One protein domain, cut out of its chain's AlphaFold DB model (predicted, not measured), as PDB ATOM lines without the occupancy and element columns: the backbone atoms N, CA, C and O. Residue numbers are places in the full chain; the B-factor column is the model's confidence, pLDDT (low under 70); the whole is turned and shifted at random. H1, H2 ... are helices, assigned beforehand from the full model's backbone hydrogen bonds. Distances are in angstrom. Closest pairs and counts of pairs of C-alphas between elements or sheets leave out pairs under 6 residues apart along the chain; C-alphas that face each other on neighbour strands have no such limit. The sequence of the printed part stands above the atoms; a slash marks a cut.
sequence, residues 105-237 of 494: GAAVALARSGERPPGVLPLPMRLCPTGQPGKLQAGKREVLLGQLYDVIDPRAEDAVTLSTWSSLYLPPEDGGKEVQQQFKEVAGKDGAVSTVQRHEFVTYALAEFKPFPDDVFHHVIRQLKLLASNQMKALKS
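What this domain is: This is residues 105 to 237 of the 494 residues of an uncharacterized protein of Emiliania huxleyi (UniProt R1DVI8). The long helix H6 and helix H2 lie side by side, H5 crosses H2, and H4 packs steeply on H5; the long loop of residues 113 to 139 swings round one end. The printed part has 133 residues with six named helices, H1 to H6 in chain order, and no named strand: all helix. It is compact, radius of gyration of the C-alphas 15.1 A, spanning 45 by 33 by 27 A.

Where its parts are: H1, residues 105 to 112, starts at C-alpha 105 (0.226, -12.871, 12.389). H2 is 140 to 152, 18.6 A; H3 162 to 168; H4 177 to 187; H5 198 to 208. H6, 214 to 237, 34.5 A, ends at C-alpha 237 (8.917, 8.713, 2.016).

How they stand to each other: H1 only just touches H6, at 216 to 220 alone, with 3 pairs of C-alphas within 8 A, closest Ala 111 and Val 216, 7.1 A. H2 touches H6, a shallow tilt of 13 degrees, the same way; closest C-alphas Leu 148 and Lys 225, 5.8 A. H2 touches H5, a steep tilt of 58 degrees; closest C-alphas Leu 145 and Val 202, 5.8 A. H3 only just touches H6, at 224 to 228 alone, with 3 pairs of C-alphas within 8 A, closest Leu 168 and Ala 228, 6.6 A. H4 touches H5; closest C-alphas Ala 187 and Glu 200, 6.4 A. In the six helices every O i to N i+4 pair is within hydrogen-bond range.

The domain as a whole: The farthest C-alphas, Gly 131 and Gly 191, are 46.1 A apart. The printed part has no cut; the link H1 to H2 is long. Nine residues are under pLDDT 70, among them 170 to 174.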
ATOM      1  N   GLY A 105      -0.289 -11.888  11.436       68.50
ATOM      2  CA  GLY A 105       0.226 -12.871  12.389       68.50
ATOM      3  C   GLY A 105      -0.779 -13.919  12.815       68.50
ATOM      4  O   GLY A 105      -0.457 -15.103  12.781       68.50
ATOM      5  N   ALA A 106      -2.015 -13.523  13.106       70.12
ATOM      6  CA  ALA A 106      -3.079 -14.478  13.378       70.12
ATOM      7  C   ALA A 106      -3.385 -15.337  12.141       70.12
ATOM      8  O   ALA A 106      -3.587 -16.539  12.268       70.12
ATOM      9  N   ALA A 107      -3.362 -14.758  10.935       66.69
ATOM     10  CA  ALA A 107      -3.595 -15.510   9.701       66.69
ATOM     11  C   ALA A 107      -2.488 -16.543   9.418       66.69
ATOM     12  O   ALA A 107      -2.799 -17.660   9.010       66.69
ATOM     13  N   VAL A 108      -1.219 -16.195   9.652       71.25
ATOM     14  CA  VAL A 108      -0.084 -17.123   9.517       71.25
ATOM     15  C   VAL A 108      -0.126 -18.198  10.604       71.25
ATOM     16  O   VAL A 108       0.053 -19.372  10.289       71.25
ATOM     17  N   ALA A 109      -0.417 -17.831  11.854       75.81
ATOM     18  CA  ALA A 109      -0.526 -18.777  12.963       75.81
ATOM     19  C   ALA A 109      -1.670 -19.785  12.761       75.81
ATOM     20  O   ALA A 109      -1.451 -20.986  12.892       75.81
ATOM     21  N   LEU A 110      -2.861 -19.315  12.364       74.38
ATOM     22  CA  LEU A 110      -4.005 -20.177  12.037       74.38
ATOM     23  C   LEU A 110      -3.694 -21.096  10.855       74.38
ATOM     24  O   LEU A 110      -3.978 -22.288  10.884       74.38
ATOM     25  N   ALA A 111      -3.052 -20.564   9.818       70.75
ATOM     26  CA  ALA A 111      -2.698 -21.382   8.673       70.75
ATOM     27  C   ALA A 111      -1.644 -22.453   9.019       70.75
ATOM     28  O   ALA A 111      -1.719 -23.563   8.493       70.75
ATOM     29  N   ARG A 112      -0.722 -22.168   9.952       75.31
ATOM     30  CA  ARG A 112       0.208 -23.164  10.515       75.31
ATOM     31  C   ARG A 112      -0.500 -24.223  11.368       75.31
ATOM     32  O   ARG A 112      -0.071 -25.370  11.347       75.31
ATOM     33  N   SER A 113      -1.589 -23.884  12.064       77.25
ATOM     34  CA  SER A 113      -2.411 -24.869  12.789       77.25
ATOM     35  C   SER A 113      -3.355 -25.673  11.882       77.25
ATOM     36  O   SER A 113      -4.077 -26.542  12.365       77.25
ATOM     37  N   GLY A 114      -3.349 -25.414  10.568       74.56
ATOM     38  CA  GLY A 114      -4.262 -26.037   9.607       74.56
ATOM     39  C   GLY A 114      -5.676 -25.445   9.627       74.56
ATOM     40  O   GLY A 114      -6.554 -25.926   8.908       74.56
ATOM     41  N   GLU A 115      -5.910 -24.393  10.412       80.81
ATOM     42  CA  GLU A 115      -7.184 -23.690  10.461       80.81
ATOM     43  C   GLU A 115      -7.278 -22.637   9.353       80.81
ATOM     44  O   GLU A 115      -6.332 -21.920   9.020       80.81
ATOM     45  N   ARG A 116      -8.469 -22.518   8.762       80.00
ATOM     46  CA  ARG A 116      -8.731 -21.515   7.730       80.00
ATOM     47  C   ARG A 116      -9.003 -20.160   8.393       80.00
ATOM     48  O   ARG A 116      -9.980 -20.058   9.135       80.00
ATOM     49  N   PRO A 117      -8.245 -19.093   8.076       78.25
ATOM     50  CA  PRO A 117      -8.535 -17.776   8.621       78.25
ATOM     51  C   PRO A 117      -9.944 -17.303   8.206       78.25
ATOM     52  O   PRO A 117     -10.334 -17.458   7.038       78.25
ATOM     53  N   PRO A 118     -10.734 -16.714   9.122       81.19
ATOM     54  CA  PRO A 118     -12.057 -16.201   8.791       81.19
ATOM     55  C   PRO A 118     -11.948 -15.075   7.753       81.19
ATOM     56  O   PRO A 118     -11.156 -14.147   7.899       81.19
ATOM     57  N   GLY A 119     -12.754 -15.147   6.689       82.88
ATOM     58  CA  GLY A 119     -12.757 -14.145   5.614       82.88
ATOM     59  C   GLY A 119     -11.802 -14.421   4.445       82.88
ATOM     60  O   GLY A 119     -11.713 -13.596   3.534       82.88
ATOM     61  N   VAL A 120     -11.123 -15.578   4.407       82.25
ATOM     62  CA  VAL A 120     -10.373 -16.008   3.213       82.25
ATOM     63  C   VAL A 120     -11.345 -16.307   2.073       82.25
ATOM     64  O   VAL A 120     -11.981 -17.363   2.029       82.25
ATOM     65  N   LEU A 121     -11.442 -15.354   1.142       80.44
ATOM     66  CA  LEU A 121     -12.204 -15.508  -0.092       80.44
ATOM     67  C   LEU A 121     -11.687 -16.715  -0.894       80.44
ATOM     68  O   LEU A 121     -10.471 -16.927  -0.948       80.44
ATOM     69  N   PRO A 122     -12.579 -17.486  -1.539       82.06
ATOM     70  CA  PRO A 122     -12.169 -18.559  -2.436       82.06
ATOM     71  C   PRO A 122     -11.277 -18.016  -3.560       82.06
ATOM     72  O   PRO A 122     -11.388 -16.850  -3.954       82.06
ATOM     73  N   LEU A 123     -10.388 -18.869  -4.080       83.19
ATOM     74  CA  LEU A 123      -9.509 -18.497  -5.187       83.19
ATOM     75  C   LEU A 123     -10.332 -17.951  -6.364       83.19
ATOM     76  O   LEU A 123     -11.332 -18.562  -6.749       83.19
ATOM     77  N   PRO A 124      -9.916 -16.830  -6.978       81.00
ATOM     78  CA  PRO A 124     -10.574 -16.344  -8.178       81.00
ATOM     79  C   PRO A 124     -10.488 -17.409  -9.277       81.00
ATOM     80  O   PRO A 124      -9.417 -17.970  -9.514       81.00
ATOM     81  N   MET A 125     -11.600 -17.655  -9.983       78.19
ATOM     82  CA  MET A 125     -11.702 -18.733 -10.983       78.19
ATOM     83  C   MET A 125     -10.587 -18.708 -12.034       78.19
ATOM     84  O   MET A 125     -10.152 -19.756 -12.491       78.19
ATOM     85  N   ARG A 126     -10.057 -17.524 -12.370       82.62
ATOM     86  CA  ARG A 126      -8.946 -17.366 -13.325       82.62
ATOM     87  C   ARG A 126      -7.650 -18.072 -12.904       82.62
ATOM     88  O   ARG A 126      -6.782 -18.276 -13.743       82.62
ATOM     89  N   LEU A 127      -7.490 -18.404 -11.622       81.62
ATOM     90  CA  LEU A 127      -6.311 -19.101 -11.101       81.62
ATOM     91  C   LEU A 127      -6.480 -20.628 -11.053       81.62
ATOM     92  O   LEU A 127      -5.492 -21.324 -10.823       81.62
ATOM     93  N   CYS A 128      -7.691 -21.138 -11.296       80.19
ATOM     94  CA  CYS A 128      -8.018 -22.562 -11.243       80.19
ATOM     95  C   CYS A 128      -8.105 -23.112 -12.684       80.19
ATOM     96  O   CYS A 128      -9.014 -22.728 -13.418       80.19
ATOM     97  N   PRO A 129      -7.192 -23.991 -13.133       66.88
ATOM     98  CA  PRO A 129      -7.161 -24.473 -14.519       66.88
ATOM     99  C   PRO A 129      -8.186 -25.581 -14.786       66.88
ATOM    100  O   PRO A 129      -8.632 -25.756 -15.912       66.88
ATOM    101  N   THR A 130      -8.548 -26.349 -13.757       74.12
ATOM    102  CA  THR A 130      -9.305 -27.604 -13.881       74.12
ATOM    103  C   THR A 130     -10.792 -27.453 -13.575       74.12
ATOM    104  O   THR A 130     -11.493 -28.452 -13.448       74.12
ATOM    105  N   GLY A 131     -11.282 -26.226 -13.371       74.81
ATOM    106  CA  GLY A 131     -12.642 -25.990 -12.876       74.81
ATOM    107  C   GLY A 131     -12.883 -26.498 -11.447       74.81
ATOM    108  O   GLY A 131     -13.976 -26.313 -10.923       74.81
ATOM    109  N   GLN A 132     -11.878 -27.097 -10.791       78.56
ATOM    110  CA  GLN A 132     -11.940 -27.431  -9.373       78.56
ATOM    111  C   GLN A 132     -11.706 -26.152  -8.561       78.56
ATOM    112  O   GLN A 132     -10.599 -25.601  -8.605       78.56
ATOM    113  N   PRO A 133     -12.719 -25.649  -7.835       80.00
ATOM    114  CA  PRO A 133     -12.538 -24.484  -6.988       80.00
ATOM    115  C   PRO A 133     -11.502 -24.805  -5.905       80.00
ATOM    116  O   PRO A 133     -11.590 -25.831  -5.236       80.00
ATOM    117  N   GLY A 134     -10.519 -23.920  -5.736       83.88
ATOM    118  CA  GLY A 134      -9.580 -24.004  -4.615       83.88
ATOM    119  C   GLY A 134      -8.245 -24.697  -4.891       83.88
ATOM    120  O   GLY A 134      -7.494 -24.860  -3.939       83.88
ATOM    121  N   LYS A 135      -7.910 -25.058  -6.140       92.25
ATOM    122  CA  LYS A 135      -6.553 -25.515  -6.501       92.25
ATOM    123  C   LYS A 135      -5.851 -24.547  -7.451       92.25
ATOM    124  O   LYS A 135      -6.402 -24.164  -8.484       92.25
ATOM    125  N   LEU A 136      -4.623 -24.172  -7.109       92.94
ATOM    126  CA  LEU A 136      -3.722 -23.410  -7.968       92.94
ATOM    127  C   LEU A 136      -3.144 -24.324  -9.059       92.94
ATOM    128  O   LEU A 136      -3.002 -25.531  -8.878       92.94
ATOM    129  N   GLN A 137      -2.803 -23.746 -10.214       92.69
ATOM    130  CA  GLN A 137      -2.083 -24.488 -11.258       92.69
ATOM    131  C   GLN A 137      -0.712 -24.949 -10.736       92.69
ATOM    132  O   GLN A 137      -0.084 -24.238  -9.948       92.69
ATOM    133  N   ALA A 138      -0.220 -26.097 -11.211       93.44
ATOM    134  CA  ALA A 138       1.159 -26.513 -10.953       93.44
ATOM    135  C   ALA A 138       2.132 -25.402 -11.396       93.44
ATOM    136  O   ALA A 138       1.934 -24.792 -12.448       93.44
ATOM    137  N   GLY A 139       3.134 -25.084 -10.574       95.00
ATOM    138  CA  GLY A 139       4.059 -23.972 -10.830       95.00
ATOM    139  C   GLY A 139       3.533 -22.586 -10.420       95.00
ATOM    140  O   GLY A 139       4.270 -21.597 -10.447       95.00
ATOM    141  N   LYS A 140       2.249 -22.443 -10.056       95.62
ATOM    142  CA  LYS A 140       1.681 -21.121  -9.751       95.62
ATOM    143  C   LYS A 140       2.115 -20.592  -8.385       95.62
ATOM    144  O   LYS A 140       2.155 -19.372  -8.216       95.62
ATOM    145  N   ARG A 141       2.442 -21.468  -7.428       96.38
ATOM    146  CA  ARG A 141       2.942 -21.051  -6.108       96.38
ATOM    147  C   ARG A 141       4.302 -20.372  -6.237       96.38
ATOM    148  O   ARG A 141       4.502 -19.287  -5.701       96.38
ATOM    149  N   GLU A 142       5.168 -20.961  -7.043       96.56
ATOM    150  CA  GLU A 142       6.502 -20.504  -7.408       96.56
ATOM    151  C   GLU A 142       6.434 -19.123  -8.056       96.56
ATOM    152  O   GLU A 142       7.119 -18.197  -7.630       96.56
ATOM    153  N   VAL A 143       5.528 -18.941  -9.022       96.69
ATOM    154  CA  VAL A 143       5.298 -17.640  -9.667       96.69
ATOM    155  C   VAL A 143       4.804 -16.594  -8.663       96.69
ATOM    156  O   VAL A 143       5.245 -15.446  -8.696       96.69
ATOM    157  N   LEU A 144       3.884 -16.957  -7.766       96.44
ATOM    158  CA  LEU A 144       3.353 -16.030  -6.763       96.44
ATOM    159  C   LEU A 144       4.416 -15.600  -5.744       96.44
ATOM    160  O   LEU A 144       4.412 -14.427  -5.360       96.44
ATOM    161  N   LEU A 145       5.310 -16.514  -5.357       95.75
ATOM    162  CA  LEU A 145       6.467 -16.251  -4.498       95.75
ATOM    163  C   LEU A 145       7.535 -15.425  -5.209       95.75
ATOM    164  O   LEU A 145       8.025 -14.465  -4.627       95.75
ATOM    165  N   GLY A 146       7.828 -15.714  -6.478       95.62
ATOM    166  CA  GLY A 146       8.724 -14.894  -7.294       95.62
ATOM    167  C   GLY A 146       8.229 -13.451  -7.388       95.62
ATOM    168  O   GLY A 146       8.982 -12.523  -7.140       95.62
ATOM    169  N   GLN A 147       6.928 -13.255  -7.613       95.81
ATOM    170  CA  GLN A 147       6.318 -11.923  -7.581       95.81
ATOM    171  C   GLN A 147       6.325 -11.272  -6.193       95.81
ATOM    172  O   GLN A 147       6.228 -10.055  -6.102       95.81
ATOM    173  N   LEU A 148       6.296 -12.052  -5.107       95.19
ATOM    174  CA  LEU A 148       6.449 -11.493  -3.763       95.19
ATOM    175  C   LEU A 148       7.886 -10.997  -3.586       95.19
ATOM    176  O   LEU A 148       8.062  -9.866  -3.151       95.19
ATOM    177  N   TYR A 149       8.876 -11.790  -3.996       94.75
ATOM    178  CA  TYR A 149      10.284 -11.399  -3.988       94.75
ATOM    179  C   TYR A 149      10.513 -10.093  -4.753       94.75
ATOM    180  O   TYR A 149      11.087  -9.169  -4.195       94.75
ATOM    181  N   ASP A 150       9.953  -9.959  -5.960       94.12
ATOM    182  CA  ASP A 150      10.094  -8.748  -6.786       94.12
ATOM    183  C   ASP A 150       9.497  -7.484  -6.123       94.12
ATOM    184  O   ASP A 150       9.877  -6.361  -6.442       94.12
ATOM    185  N   VAL A 151       8.532  -7.637  -5.205       93.94
ATOM    186  CA  VAL A 151       7.982  -6.509  -4.425       93.94
ATOM    187  C   VAL A 151       8.901  -6.142  -3.259       93.94
ATOM    188  O   VAL A 151       8.958  -4.972  -2.877       93.94
ATOM    189  N   ILE A 152       9.585  -7.132  -2.686       92.12
ATOM    190  CA  ILE A 152      10.501  -6.965  -1.554       92.12
ATOM    191  C   ILE A 152      11.828  -6.370  -2.031       92.12
ATOM    192  O   ILE A 152      12.321  -5.428  -1.415       92.12
ATOM    193  N   ASP A 153      12.361  -6.872  -3.144       93.00
ATOM    194  CA  ASP A 153      13.549  -6.354  -3.819       93.00
ATOM    195  C   ASP A 153      13.192  -5.841  -5.227       93.00
ATOM    196  O   ASP A 153      13.382  -6.532  -6.231       93.00
ATOM    197  N   PRO A 154      12.661  -4.609  -5.331       87.75
ATOM    198  CA  PRO A 154      12.281  -4.032  -6.616       87.75
ATOM    199  C   PRO A 154      13.478  -3.637  -7.485       87.75
ATOM    200  O   PRO A 154      13.275  -3.278  -8.644       87.75
ATOM    201  N   ARG A 155      14.700  -3.622  -6.937       85.38
ATOM    202  CA  ARG A 155      15.903  -3.246  -7.688       85.38
ATOM    203  C   ARG A 155      16.547  -4.435  -8.387       85.38
ATOM    204  O   ARG A 155      17.415  -4.206  -9.222       85.38
ATOM    205  N   ALA A 156      16.084  -5.652  -8.093       78.00
ATOM    206  CA  ALA A 156      16.691  -6.881  -8.578       78.00
ATOM    207  C   ALA A 156      18.206  -6.878  -8.321       78.00
ATOM    208  O   ALA A 156      18.990  -7.266  -9.180       78.00
ATOM    209  N   GLU A 157      18.613  -6.440  -7.123       79.81
ATOM    210  CA  GLU A 157      20.008  -6.558  -6.674       79.81
ATOM    211  C   GLU A 157      20.339  -8.023  -6.289       79.81
ATOM    212  O   GLU A 157      21.387  -8.306  -5.714       79.81
ATOM    213  N   ASP A 158      19.443  -8.961  -6.633       74.56
ATOM    214  CA  ASP A 158      19.522 -10.416  -6.476       74.56
ATOM    215  C   ASP A 158      19.751 -10.885  -5.028       74.56
ATOM    216  O   ASP A 158      20.145 -12.031  -4.783       74.56
ATOM    217  N   ALA A 159      19.479 -10.021  -4.046       82.56
ATOM    218  CA  ALA A 159      19.847 -10.243  -2.657       82.56
ATOM    219  C   ALA A 159      18.895  -9.528  -1.683       82.56
ATOM    220  O   ALA A 159      19.121  -8.396  -1.260       82.56
ATOM    221  N   VAL A 160      17.861 -10.237  -1.220       84.88
ATOM    222  CA  VAL A 160      17.035  -9.770  -0.095       84.88
ATOM    223  C   VAL A 160      17.798 -10.018   1.200       84.88
ATOM    224  O   VAL A 160      18.196 -11.149   1.481       84.88
ATOM    225  N   THR A 161      17.984  -8.986   2.025       87.06
ATOM    226  CA  THR A 161      18.580  -9.177   3.352       87.06
ATOM    227  C   THR A 161      17.634  -9.963   4.260       87.06
ATOM    228  O   THR A 161      16.426  -9.712   4.294       87.06
ATOM    229  N   LEU A 162      18.178 -10.898   5.046       81.25
ATOM    230  CA  LEU A 162      17.390 -11.705   5.993       81.25
ATOM    231  C   LEU A 162      16.602 -10.844   6.984       81.25
ATOM    232  O   LEU A 162      15.481 -11.196   7.344       81.25
ATOM    233  N   SER A 163      17.152  -9.690   7.371       78.50
ATOM    234  CA  SER A 163      16.456  -8.713   8.206       78.50
ATOM    235  C   SER A 163      15.193  -8.180   7.530       78.50
ATOM    236  O   SER A 163      14.136  -8.149   8.156       78.50
ATOM    237  N   THR A 164      15.271  -7.826   6.243       84.31
ATOM    238  CA  THR A 164      14.114  -7.349   5.472       84.31
ATOM    239  C   THR A 164      13.045  -8.427   5.397       84.31
ATOM    240  O   THR A 164      11.881  -8.157   5.689       84.31
ATOM    241  N   TRP A 165      13.434  -9.674   5.115       83.25
ATOM    242  CA  TRP A 165      12.488 -10.790   5.107       83.25
ATOM    243  C   TRP A 165      11.844 -11.035   6.479       83.25
ATOM    244  O   TRP A 165      10.620 -11.097   6.575       83.25
ATOM    245  N   SER A 166      12.638 -11.085   7.553       80.56
ATOM    246  CA  SER A 166      12.142 -11.270   8.929       80.56
ATOM    247  C   SER A 166      11.261 -10.120   9.436       80.56
ATOM    248  O   SER A 166      10.512 -10.275  10.392       80.56
ATOM    249  N   SER A 167      11.348  -8.943   8.812       79.94
ATOM    250  CA  SER A 167      10.476  -7.809   9.133       79.94
ATOM    251  C   SER A 167       9.112  -7.891   8.438       79.94
ATOM    252  O   SER A 167       8.152  -7.254   8.871       79.94
ATOM    253  N   LEU A 168       9.029  -8.670   7.356       78.69
ATOM    254  CA  LEU A 168       7.815  -8.894   6.571       78.69
ATOM    255  C   LEU A 168       7.052 -10.122   7.041       78.69
ATOM    256  O   LEU A 168       5.829 -10.104   7.173       78.69
ATOM    257  N   TYR A 169       7.795 -11.194   7.268       75.94
ATOM    258  CA  TYR A 169       7.305 -12.430   7.833       75.94
ATOM    259  C   TYR A 169       7.510 -12.325   9.337       75.94
ATOM    260  O   TYR A 169       8.661 -12.238   9.742       75.94
ATOM    261  N   LEU A 170       6.429 -12.230  10.132       62.53
ATOM    262  CA  LEU A 170       6.524 -11.903  11.564       62.53
ATOM    263  C   LEU A 170       7.686 -12.635  12.225       62.53
ATOM    264  O   LEU A 170       7.872 -13.820  11.928       62.53
ATOM    265  N   PRO A 171       8.410 -11.976  13.146       54.00
ATOM    266  CA  PRO A 171       9.411 -12.670  13.920       54.00
ATOM    267  C   PRO A 171       8.711 -13.866  14.576       54.00
ATOM    268  O   PRO A 171       7.730 -13.664  15.304       54.00
ATOM    269  N   PRO A 172       9.156 -15.104  14.302       57.19
ATOM    270  CA  PRO A 172       8.779 -16.216  15.151       57.19
ATOM    271  C   PRO A 172       9.143 -15.848  16.596       57.19
ATOM    272  O   PRO A 172       9.941 -14.935  16.834       57.19
ATOM    273  N   GLU A 173       8.530 -16.502  17.582       67.69
ATOM    274  CA  GLU A 173       8.724 -16.155  19.004       67.69
ATOM    275  C   GLU A 173      10.209 -16.123  19.427       67.69
ATOM    276  O   GLU A 173      10.582 -15.482  20.406       67.69
ATOM    277  N   ASP A 174      11.072 -16.762  18.643       69.62
ATOM    278  CA  ASP A 174      12.519 -16.835  18.791       69.62
ATOM    279  C   ASP A 174      13.315 -15.654  18.181       69.62
ATOM    280  O   ASP A 174      14.550 -15.635  18.257       69.62
ATOM    281  N   GLY A 175      12.641 -14.677  17.566       70.62
ATOM    282  CA  GLY A 175      13.259 -13.536  16.888       70.62
ATOM    283  C   GLY A 175      13.832 -13.845  15.501       70.62
ATOM    284  O   GLY A 175      14.713 -13.119  15.042       70.62
ATOM    285  N   GLY A 176      13.372 -14.907  14.830       68.00
ATOM    286  CA  GLY A 176      13.796 -15.250  13.465       68.00
ATOM    287  C   GLY A 176      15.043 -16.127  13.397       68.00
ATOM    288  O   GLY A 176      15.618 -16.273  12.318       68.00
ATOM    289  N   LYS A 177      15.473 -16.710  14.521       76.25
ATOM    290  CA  LYS A 177      16.659 -17.578  14.582       76.25
ATOM    291  C   LYS A 177      16.438 -18.891  13.836       76.25
ATOM    292  O   LYS A 177      17.322 -19.325  13.108       76.25
ATOM    293  N   GLU A 178      15.257 -19.473  13.960       76.12
ATOM    294  CA  GLU A 178      14.821 -20.687  13.279       76.12
ATOM    295  C   GLU A 178      14.728 -20.439  11.776       76.12
ATOM    296  O   GLU A 178      15.282 -21.203  10.995       76.12
ATOM    297  N   VAL A 179      14.159 -19.300  11.365       73.62
ATOM    298  CA  VAL A 179      14.137 -18.880   9.954       73.62
ATOM    299  C   VAL A 179      15.562 -18.741   9.416       73.62
ATOM    300  O   VAL A 179      15.873 -19.276   8.355       73.62
ATOM    301  N   GLN A 180      16.463 -18.081  10.151       73.88
ATOM    302  CA  GLN A 180      17.874 -17.983   9.762       73.88
ATOM    303  C   GLN A 180      18.553 -19.355   9.670       73.88
ATOM    304  O   GLN A 180      19.341 -19.578   8.752       73.88
ATOM    305  N   GLN A 181      18.271 -20.270  10.598       81.94
ATOM    306  CA  GLN A 181      18.840 -21.614  10.591       81.94
ATOM    307  C   GLN A 181      18.334 -22.437   9.404       81.94
ATOM    308  O   GLN A 181      19.141 -23.000   8.670       81.94
ATOM    309  N   GLN A 182      17.030 -22.433   9.145       78.75
ATOM    310  CA  GLN A 182      16.456 -23.123   7.994       78.75
ATOM    311  C   GLN A 182      16.968 -22.536   6.669       78.75
ATOM    312  O   GLN A 182      17.217 -23.279   5.723       78.75
ATOM    313  N   PHE A 183      17.193 -21.218   6.588       77.12
ATOM    314  CA  PHE A 183      17.842 -20.620   5.419       77.12
ATOM    315  C   PHE A 183      19.282 -21.104   5.236       77.12
ATOM    316  O   PHE A 183      19.681 -21.348   4.100       77.12
ATOM    317  N   LYS A 184      20.056 -21.276   6.316       80.38
ATOM    318  CA  LYS A 184      21.404 -21.868   6.232       80.38
ATOM    319  C   LYS A 184      21.352 -23.299   5.701       80.38
ATOM    320  O   LYS A 184      22.137 -23.641   4.822       80.38
ATOM    321  N   GLU A 185      20.400 -24.093   6.193       83.56
ATOM    322  CA  GLU A 185      20.188 -25.476   5.753       83.56
ATOM    323  C   GLU A 185      19.790 -25.548   4.271       83.56
ATOM    324  O   GLU A 185      20.386 -26.310   3.513       83.56
ATOM    325  N   VAL A 186      18.845 -24.711   3.824       75.94
ATOM    326  CA  VAL A 186      18.393 -24.671   2.419       75.94
ATOM    327  C   VAL A 186      19.476 -24.135   1.483       75.94
ATOM    328  O   VAL A 186      19.621 -24.636   0.370       75.94
ATOM    329  N   ALA A 187      20.246 -23.135   1.915       75.00
ATOM    330  CA  ALA A 187      21.322 -22.573   1.106       75.00
ATOM    331  C   ALA A 187      22.557 -23.489   1.029       75.00
ATOM    332  O   ALA A 187      23.435 -23.237   0.205       75.00
ATOM    333  N   GLY A 188      22.656 -24.517   1.885       83.69
ATOM    334  CA  GLY A 188      23.830 -25.390   1.969       83.69
ATOM    335  C   GLY A 188      25.121 -24.627   2.287       83.69
ATOM    336  O   GLY A 188      26.199 -25.027   1.852       83.69
ATOM    337  N   LYS A 189      25.010 -23.483   2.975       81.38
ATOM    338  CA  LYS A 189      26.127 -22.580   3.272       81.38
ATOM    339  C   LYS A 189      26.476 -22.658   4.753       81.38
ATOM    340  O   LYS A 189      25.709 -22.203   5.604       81.38
ATOM    341  N   ASP A 190      27.682 -23.132   5.043       78.38
ATOM    342  CA  ASP A 190      28.287 -23.047   6.370       78.38
ATOM    343  C   ASP A 190      28.779 -21.609   6.606       78.38
ATOM    344  O   ASP A 190      29.906 -21.242   6.282       78.38
ATOM    345  N   GLY A 191      27.899 -20.737   7.103       79.56
ATOM    346  CA  GLY A 191      28.249 -19.341   7.365       79.56
ATOM    347  C   GLY A 191      27.074 -18.453   7.765       79.56
ATOM    348  O   GLY A 191      25.908 -18.852   7.748       79.56
ATOM    349  N   ALA A 192      27.381 -17.216   8.158       75.12
ATOM    350  CA  ALA A 192      26.368 -16.185   8.340       75.12
ATOM    351  C   ALA A 192      25.860 -15.742   6.960       75.12
ATOM    352  O   ALA A 192      26.465 -14.901   6.301       75.12
ATOM    353  N   VAL A 193      24.751 -16.331   6.514       78.88
ATOM    354  CA  VAL A 193      24.011 -15.833   5.356       78.88
ATOM    355  C   VAL A 193      23.402 -14.492   5.766       78.88
ATOM    356  O   VAL A 193      22.673 -14.428   6.751       78.88
ATOM    357  N   SER A 194      23.751 -13.409   5.074       84.00
ATOM    358  CA  SER A 194      23.159 -12.077   5.284       84.00
ATOM    359  C   SER A 194      22.124 -11.738   4.208       84.00
ATOM    360  O   SER A 194      21.189 -10.974   4.467       84.00
ATOM    361  N   THR A 195      22.258 -12.347   3.030       88.56
ATOM    362  CA  THR A 195      21.428 -12.129   1.847       88.56
ATOM    363  C   THR A 195      20.918 -13.443   1.270       88.56
ATOM    364  O   THR A 195      21.580 -14.474   1.361       88.56
ATOM    365  N   VAL A 196      19.729 -13.398   0.674       88.25
ATOM    366  CA  VAL A 196      19.049 -14.553   0.087       88.25
ATOM    367  C   VAL A 196      18.746 -14.261  -1.378       88.25
ATOM    368  O   VAL A 196      18.084 -13.264  -1.704       88.25
ATOM    369  N   GLN A 197      19.198 -15.152  -2.260       92.44
ATOM    370  CA  GLN A 197      18.885 -15.053  -3.683       92.44
ATOM    371  C   GLN A 197      17.439 -15.454  -3.972       92.44
ATOM    372  O   GLN A 197      16.818 -16.224  -3.239       92.44
ATOM    373  N   ARG A 198      16.902 -14.988  -5.102       93.25
ATOM    374  CA  ARG A 198      15.514 -15.258  -5.510       93.25
ATOM    375  C   ARG A 198      15.148 -16.743  -5.501       93.25
ATOM    376  O   ARG A 198      14.075 -17.108  -5.027       93.25
ATOM    377  N   HIS A 199      16.020 -17.603  -6.020       93.06
ATOM    378  CA  HIS A 199      15.754 -19.040  -6.096       93.06
ATOM    379  C   HIS A 199      15.808 -19.720  -4.713       93.06
ATOM    380  O   HIS A 199      14.958 -20.562  -4.420       93.06
ATOM    381  N   GLU A 200      16.744 -19.313  -3.847       90.94
ATOM    382  CA  GLU A 200      16.849 -19.773  -2.452       90.94
ATOM    383  C   GLU A 200      15.590 -19.369  -1.671       90.94
ATOM    384  O   GLU A 200      14.972 -20.196  -1.000       90.94
ATOM    385  N   PHE A 201      15.146 -18.120  -1.842       92.06
ATOM    386  CA  PHE A 201      13.923 -17.594  -1.243       92.06
ATOM    387  C   PHE A 201      12.684 -18.386  -1.660       92.06
ATOM    388  O   PHE A 201      11.905 -18.809  -0.807       92.06
ATOM    389  N   VAL A 202      12.488 -18.586  -2.968       93.56
ATOM    390  CA  VAL A 202      11.322 -19.314  -3.484       93.56
ATOM    391  C   VAL A 202      11.328 -20.751  -2.966       93.56
ATOM    392  O   VAL A 202      10.289 -21.232  -2.525       93.56
ATOM    393  N   THR A 203      12.487 -21.412  -2.950       92.69
ATOM    394  CA  THR A 203      12.624 -22.790  -2.455       92.69
ATOM    395  C   THR A 203      12.277 -22.892  -0.971       92.69
ATOM    396  O   THR A 203      11.455 -23.726  -0.587       92.69
ATOM    397  N   TYR A 204      12.835 -22.001  -0.149       90.38
ATOM    398  CA  TYR A 204      12.534 -21.929   1.279       90.38
ATOM    399  C   TYR A 204      11.045 -21.663   1.531       90.38
ATOM    400  O   TYR A 204      10.378 -22.409   2.248       90.38
ATOM    401  N   ALA A 205      10.489 -20.637   0.886       91.81
ATOM    402  CA  ALA A 205       9.099 -20.256   1.083       91.81
ATOM    403  C   ALA A 205       8.127 -21.346   0.599       91.81
ATOM    404  O   ALA A 205       7.087 -21.555   1.219       91.81
ATOM    405  N   LEU A 206       8.446 -22.087  -0.467       93.88
ATOM    406  CA  LEU A 206       7.643 -23.243  -0.882       93.88
ATOM    407  C   LEU A 206       7.619 -24.343   0.176       93.88
ATOM    408  O   LEU A 206       6.563 -24.943   0.374       93.88
ATOM    409  N   ALA A 207       8.751 -24.616   0.832       90.44
ATOM    410  CA  ALA A 207       8.821 -25.600   1.906       90.44
ATOM    411  C   ALA A 207       7.975 -25.154   3.107       90.44
ATOM    412  O   ALA A 207       7.131 -25.920   3.576       90.44
ATOM    413  N   GLU A 208       8.120 -23.893   3.517       89.31
ATOM    414  CA  GLU A 208       7.393 -23.302   4.647       89.31
ATOM    415  C   GLU A 208       5.878 -23.225   4.400       89.31
ATOM    416  O   GLU A 208       5.068 -23.522   5.275       89.31
ATOM    417  N   PHE A 209       5.464 -22.868   3.180       92.06
ATOM    418  CA  PHE A 209       4.052 -22.770   2.811       92.06
ATOM    419  C   PHE A 209       3.461 -24.069   2.249       92.06
ATOM    420  O   PHE A 209       2.285 -24.104   1.870       92.06
ATOM    421  N   LYS A 210       4.231 -25.161   2.195       93.69
ATOM    422  CA  LYS A 210       3.747 -26.476   1.758       93.69
ATOM    423  C   LYS A 210       2.466 -26.937   2.477       93.69
ATOM    424  O   LYS A 210       1.576 -27.404   1.767       93.69
ATOM    425  N   PRO A 211       2.307 -26.792   3.812       92.81
ATOM    426  CA  PRO A 211       1.098 -27.253   4.502       92.81
ATOM    427  C   PRO A 211      -0.141 -26.384   4.236       92.81
ATOM    428  O   PRO A 211      -1.254 -26.793   4.553       92.81
ATOM    429  N   PHE A 212       0.019 -25.200   3.641       90.69
ATOM    430  CA  PHE A 212      -1.077 -24.258   3.446       90.69
ATOM    431  C   PHE A 212      -1.932 -24.723   2.262       90.69
ATOM    432  O   PHE A 212      -1.376 -24.977   1.190       90.69
ATOM    433  N   PRO A 213      -3.269 -24.787   2.385       93.62
ATOM    434  CA  PRO A 213      -4.158 -24.937   1.235       93.62
ATOM    435  C   PRO A 213      -3.950 -23.803   0.220       93.62
ATOM    436  O   PRO A 213      -3.572 -22.693   0.590       93.62
ATOM    437  N   ASP A 214      -4.194 -24.056  -1.067       94.50
ATOM    438  CA  ASP A 214      -3.892 -23.097  -2.143       94.50
ATOM    439  C   ASP A 214      -4.622 -21.746  -2.007       94.50
ATOM    440  O   ASP A 214      -4.073 -20.699  -2.362       94.50
ATOM    441  N   ASP A 215      -5.847 -21.744  -1.478       91.69
ATOM    442  CA  ASP A 215      -6.616 -20.525  -1.220       91.69
ATOM    443  C   ASP A 215      -6.046 -19.711  -0.052       91.69
ATOM    444  O   ASP A 215      -5.892 -18.489  -0.167       91.69
ATOM    445  N   VAL A 216      -5.662 -20.387   1.033       91.75
ATOM    446  CA  VAL A 216      -4.982 -19.778   2.184       91.75
ATOM    447  C   VAL A 216      -3.614 -19.241   1.771       91.75
ATOM    448  O   VAL A 216      -3.311 -18.080   2.040       91.75
ATOM    449  N   PHE A 217      -2.824 -20.028   1.038       93.94
ATOM    450  CA  PHE A 217      -1.537 -19.614   0.484       93.94
ATOM    451  C   PHE A 217      -1.677 -18.335  -0.347       93.94
ATOM    452  O   PHE A 217      -1.007 -17.339  -0.079       93.94
ATOM    453  N   HIS A 218      -2.592 -18.312  -1.318       94.00
ATOM    454  CA  HIS A 218      -2.799 -17.134  -2.158       94.00
ATOM    455  C   HIS A 218      -3.214 -15.903  -1.338       94.00
ATOM    456  O   HIS A 218      -2.750 -14.793  -1.612       94.00
ATOM    457  N   HIS A 219      -4.066 -16.084  -0.324       90.75
ATOM    458  CA  HIS A 219      -4.443 -15.004   0.582       90.75
ATOM    459  C   HIS A 219      -3.236 -14.463   1.359       90.75
ATOM    460  O   HIS A 219      -3.015 -13.253   1.361       90.75
ATOM    461  N   VAL A 220      -2.426 -15.341   1.954       90.19
ATOM    462  CA  VAL A 220      -1.216 -14.981   2.710       90.19
ATOM    463  C   VAL A 220      -0.223 -14.230   1.823       90.19
ATOM    464  O   VAL A 220       0.211 -13.139   2.188       90.19
ATOM    465  N   ILE A 221       0.064 -14.730   0.615       94.44
ATOM    466  CA  ILE A 221       0.954 -14.046  -0.337       94.44
ATOM    467  C   ILE A 221       0.408 -12.670  -0.732       94.44
ATOM    468  O   ILE A 221       1.172 -11.711  -0.858       94.44
ATOM    469  N   ARG A 222      -0.911 -12.530  -0.906       94.12
ATOM    470  CA  ARG A 222      -1.531 -11.231  -1.193       94.12
ATOM    471  C   ARG A 222      -1.339 -10.241  -0.042       94.12
ATOM    472  O   ARG A 222      -1.035  -9.081  -0.311       94.12
ATOM    473  N   GLN A 223      -1.502 -10.681   1.207       90.69
ATOM    474  CA  GLN A 223      -1.278  -9.829   2.380       90.69
ATOM    475  C   GLN A 223       0.196  -9.436   2.513       90.69
ATOM    476  O   GLN A 223       0.491  -8.257   2.689       90.69
ATOM    477  N   LEU A 224       1.120 -10.383   2.321       91.06
ATOM    478  CA  LEU A 224       2.561 -10.110   2.321       91.06
ATOM    479  C   LEU A 224       2.949  -9.069   1.268       91.06
ATOM    480  O   LEU A 224       3.683  -8.134   1.573       91.06
ATOM    481  N   LYS A 225       2.400  -9.164   0.050       93.94
ATOM    482  CA  LYS A 225       2.633  -8.161  -1.004       93.94
ATOM    483  C   LYS A 225       2.134  -6.772  -0.609       93.94
ATOM    484  O   LYS A 225       2.801  -5.780  -0.899       93.94
ATOM    485  N   LEU A 226       0.970  -6.684   0.036       90.81
ATOM    486  CA  LEU A 226       0.427  -5.409   0.512       90.81
ATOM    487  C   LEU A 226       1.296  -4.810   1.623       90.81
ATOM    488  O   LEU A 226       1.602  -3.620   1.574       90.81
ATOM    489  N   LEU A 227       1.732  -5.631   2.581       88.81
ATOM    490  CA  LEU A 227       2.631  -5.212   3.656       88.81
ATOM    491  C   LEU A 227       3.977  -4.729   3.109       88.81
ATOM    492  O   LEU A 227       4.384  -3.614   3.429       88.81
ATOM    493  N   ALA A 228       4.604  -5.497   2.215       89.94
ATOM    494  CA  ALA A 228       5.850  -5.112   1.553       89.94
ATOM    495  C   ALA A 228       5.704  -3.812   0.761       89.94
ATOM    496  O   ALA A 228       6.513  -2.900   0.911       89.94
ATOM    497  N   SER A 229       4.623  -3.660  -0.008       91.44
ATOM    498  CA  SER A 229       4.364  -2.419  -0.742       91.44
ATOM    499  C   SER A 229       4.225  -1.211   0.192       91.44
ATOM    500  O   SER A 229       4.756  -0.140  -0.106       91.44
ATOM    501  N   ASN A 230       3.546  -1.370   1.329       90.50
ATOM    502  CA  ASN A 230       3.369  -0.296   2.305       90.50
ATOM    503  C   ASN A 230       4.681   0.057   3.020       90.50
ATOM    504  O   ASN A 230       4.987   1.240   3.156       90.50
ATOM    505  N   GLN A 231       5.479  -0.940   3.413       88.69
ATOM    506  CA  GLN A 231       6.804  -0.715   4.000       88.69
ATOM    507  C   GLN A 231       7.736  -0.002   3.014       88.69
ATOM    508  O   GLN A 231       8.370   0.985   3.376       88.69
ATOM    509  N   MET A 232       7.752  -0.417   1.745       85.62
ATOM    510  CA  MET A 232       8.573   0.232   0.720       85.62
ATOM    511  C   MET A 232       8.128   1.667   0.430       85.62
ATOM    512  O   MET A 232       8.969   2.527   0.180       85.62
ATOM    513  N   LYS A 233       6.825   1.967   0.493       89.94
ATOM    514  CA  LYS A 233       6.331   3.352   0.412       89.94
ATOM    515  C   LYS A 233       6.800   4.189   1.601       89.94
ATOM    516  O   LYS A 233       7.251   5.306   1.384       89.94
ATOM    517  N   ALA A 234       6.743   3.641   2.814       87.75
ATOM    518  CA  ALA A 234       7.210   4.319   4.023       87.75
ATOM    519  C   ALA A 234       8.733   4.553   4.017       87.75
ATOM    520  O   ALA A 234       9.206   5.606   4.439       87.75
ATOM    521  N   LEU A 235       9.515   3.602   3.497       83.62
ATOM    522  CA  LEU A 235      10.957   3.774   3.309       83.62
ATOM    523  C   LEU A 235      11.264   4.829   2.246       83.62
ATOM    524  O   LEU A 235      12.136   5.663   2.454       83.62
ATOM    525  N   LYS A 236      10.523   4.844   1.131       86.38
ATOM    526  CA  LYS A 236      10.673   5.881   0.101       86.38
ATOM    527  C   LYS A 236      10.320   7.269   0.623       86.38
ATOM    528  O   LYS A 236      11.046   8.201   0.307       86.38
ATOM    529  N   SER A 237       9.258   7.415   1.419       88.94
ATOM    530  CA  SER A 237       8.917   8.713   2.016       88.94
ATOM    531  C   SER A 237       9.980   9.165   3.012       88.94
ATOM    532  O   SER A 237      10.383  10.319   2.974       88.94
TER     533      SER A 237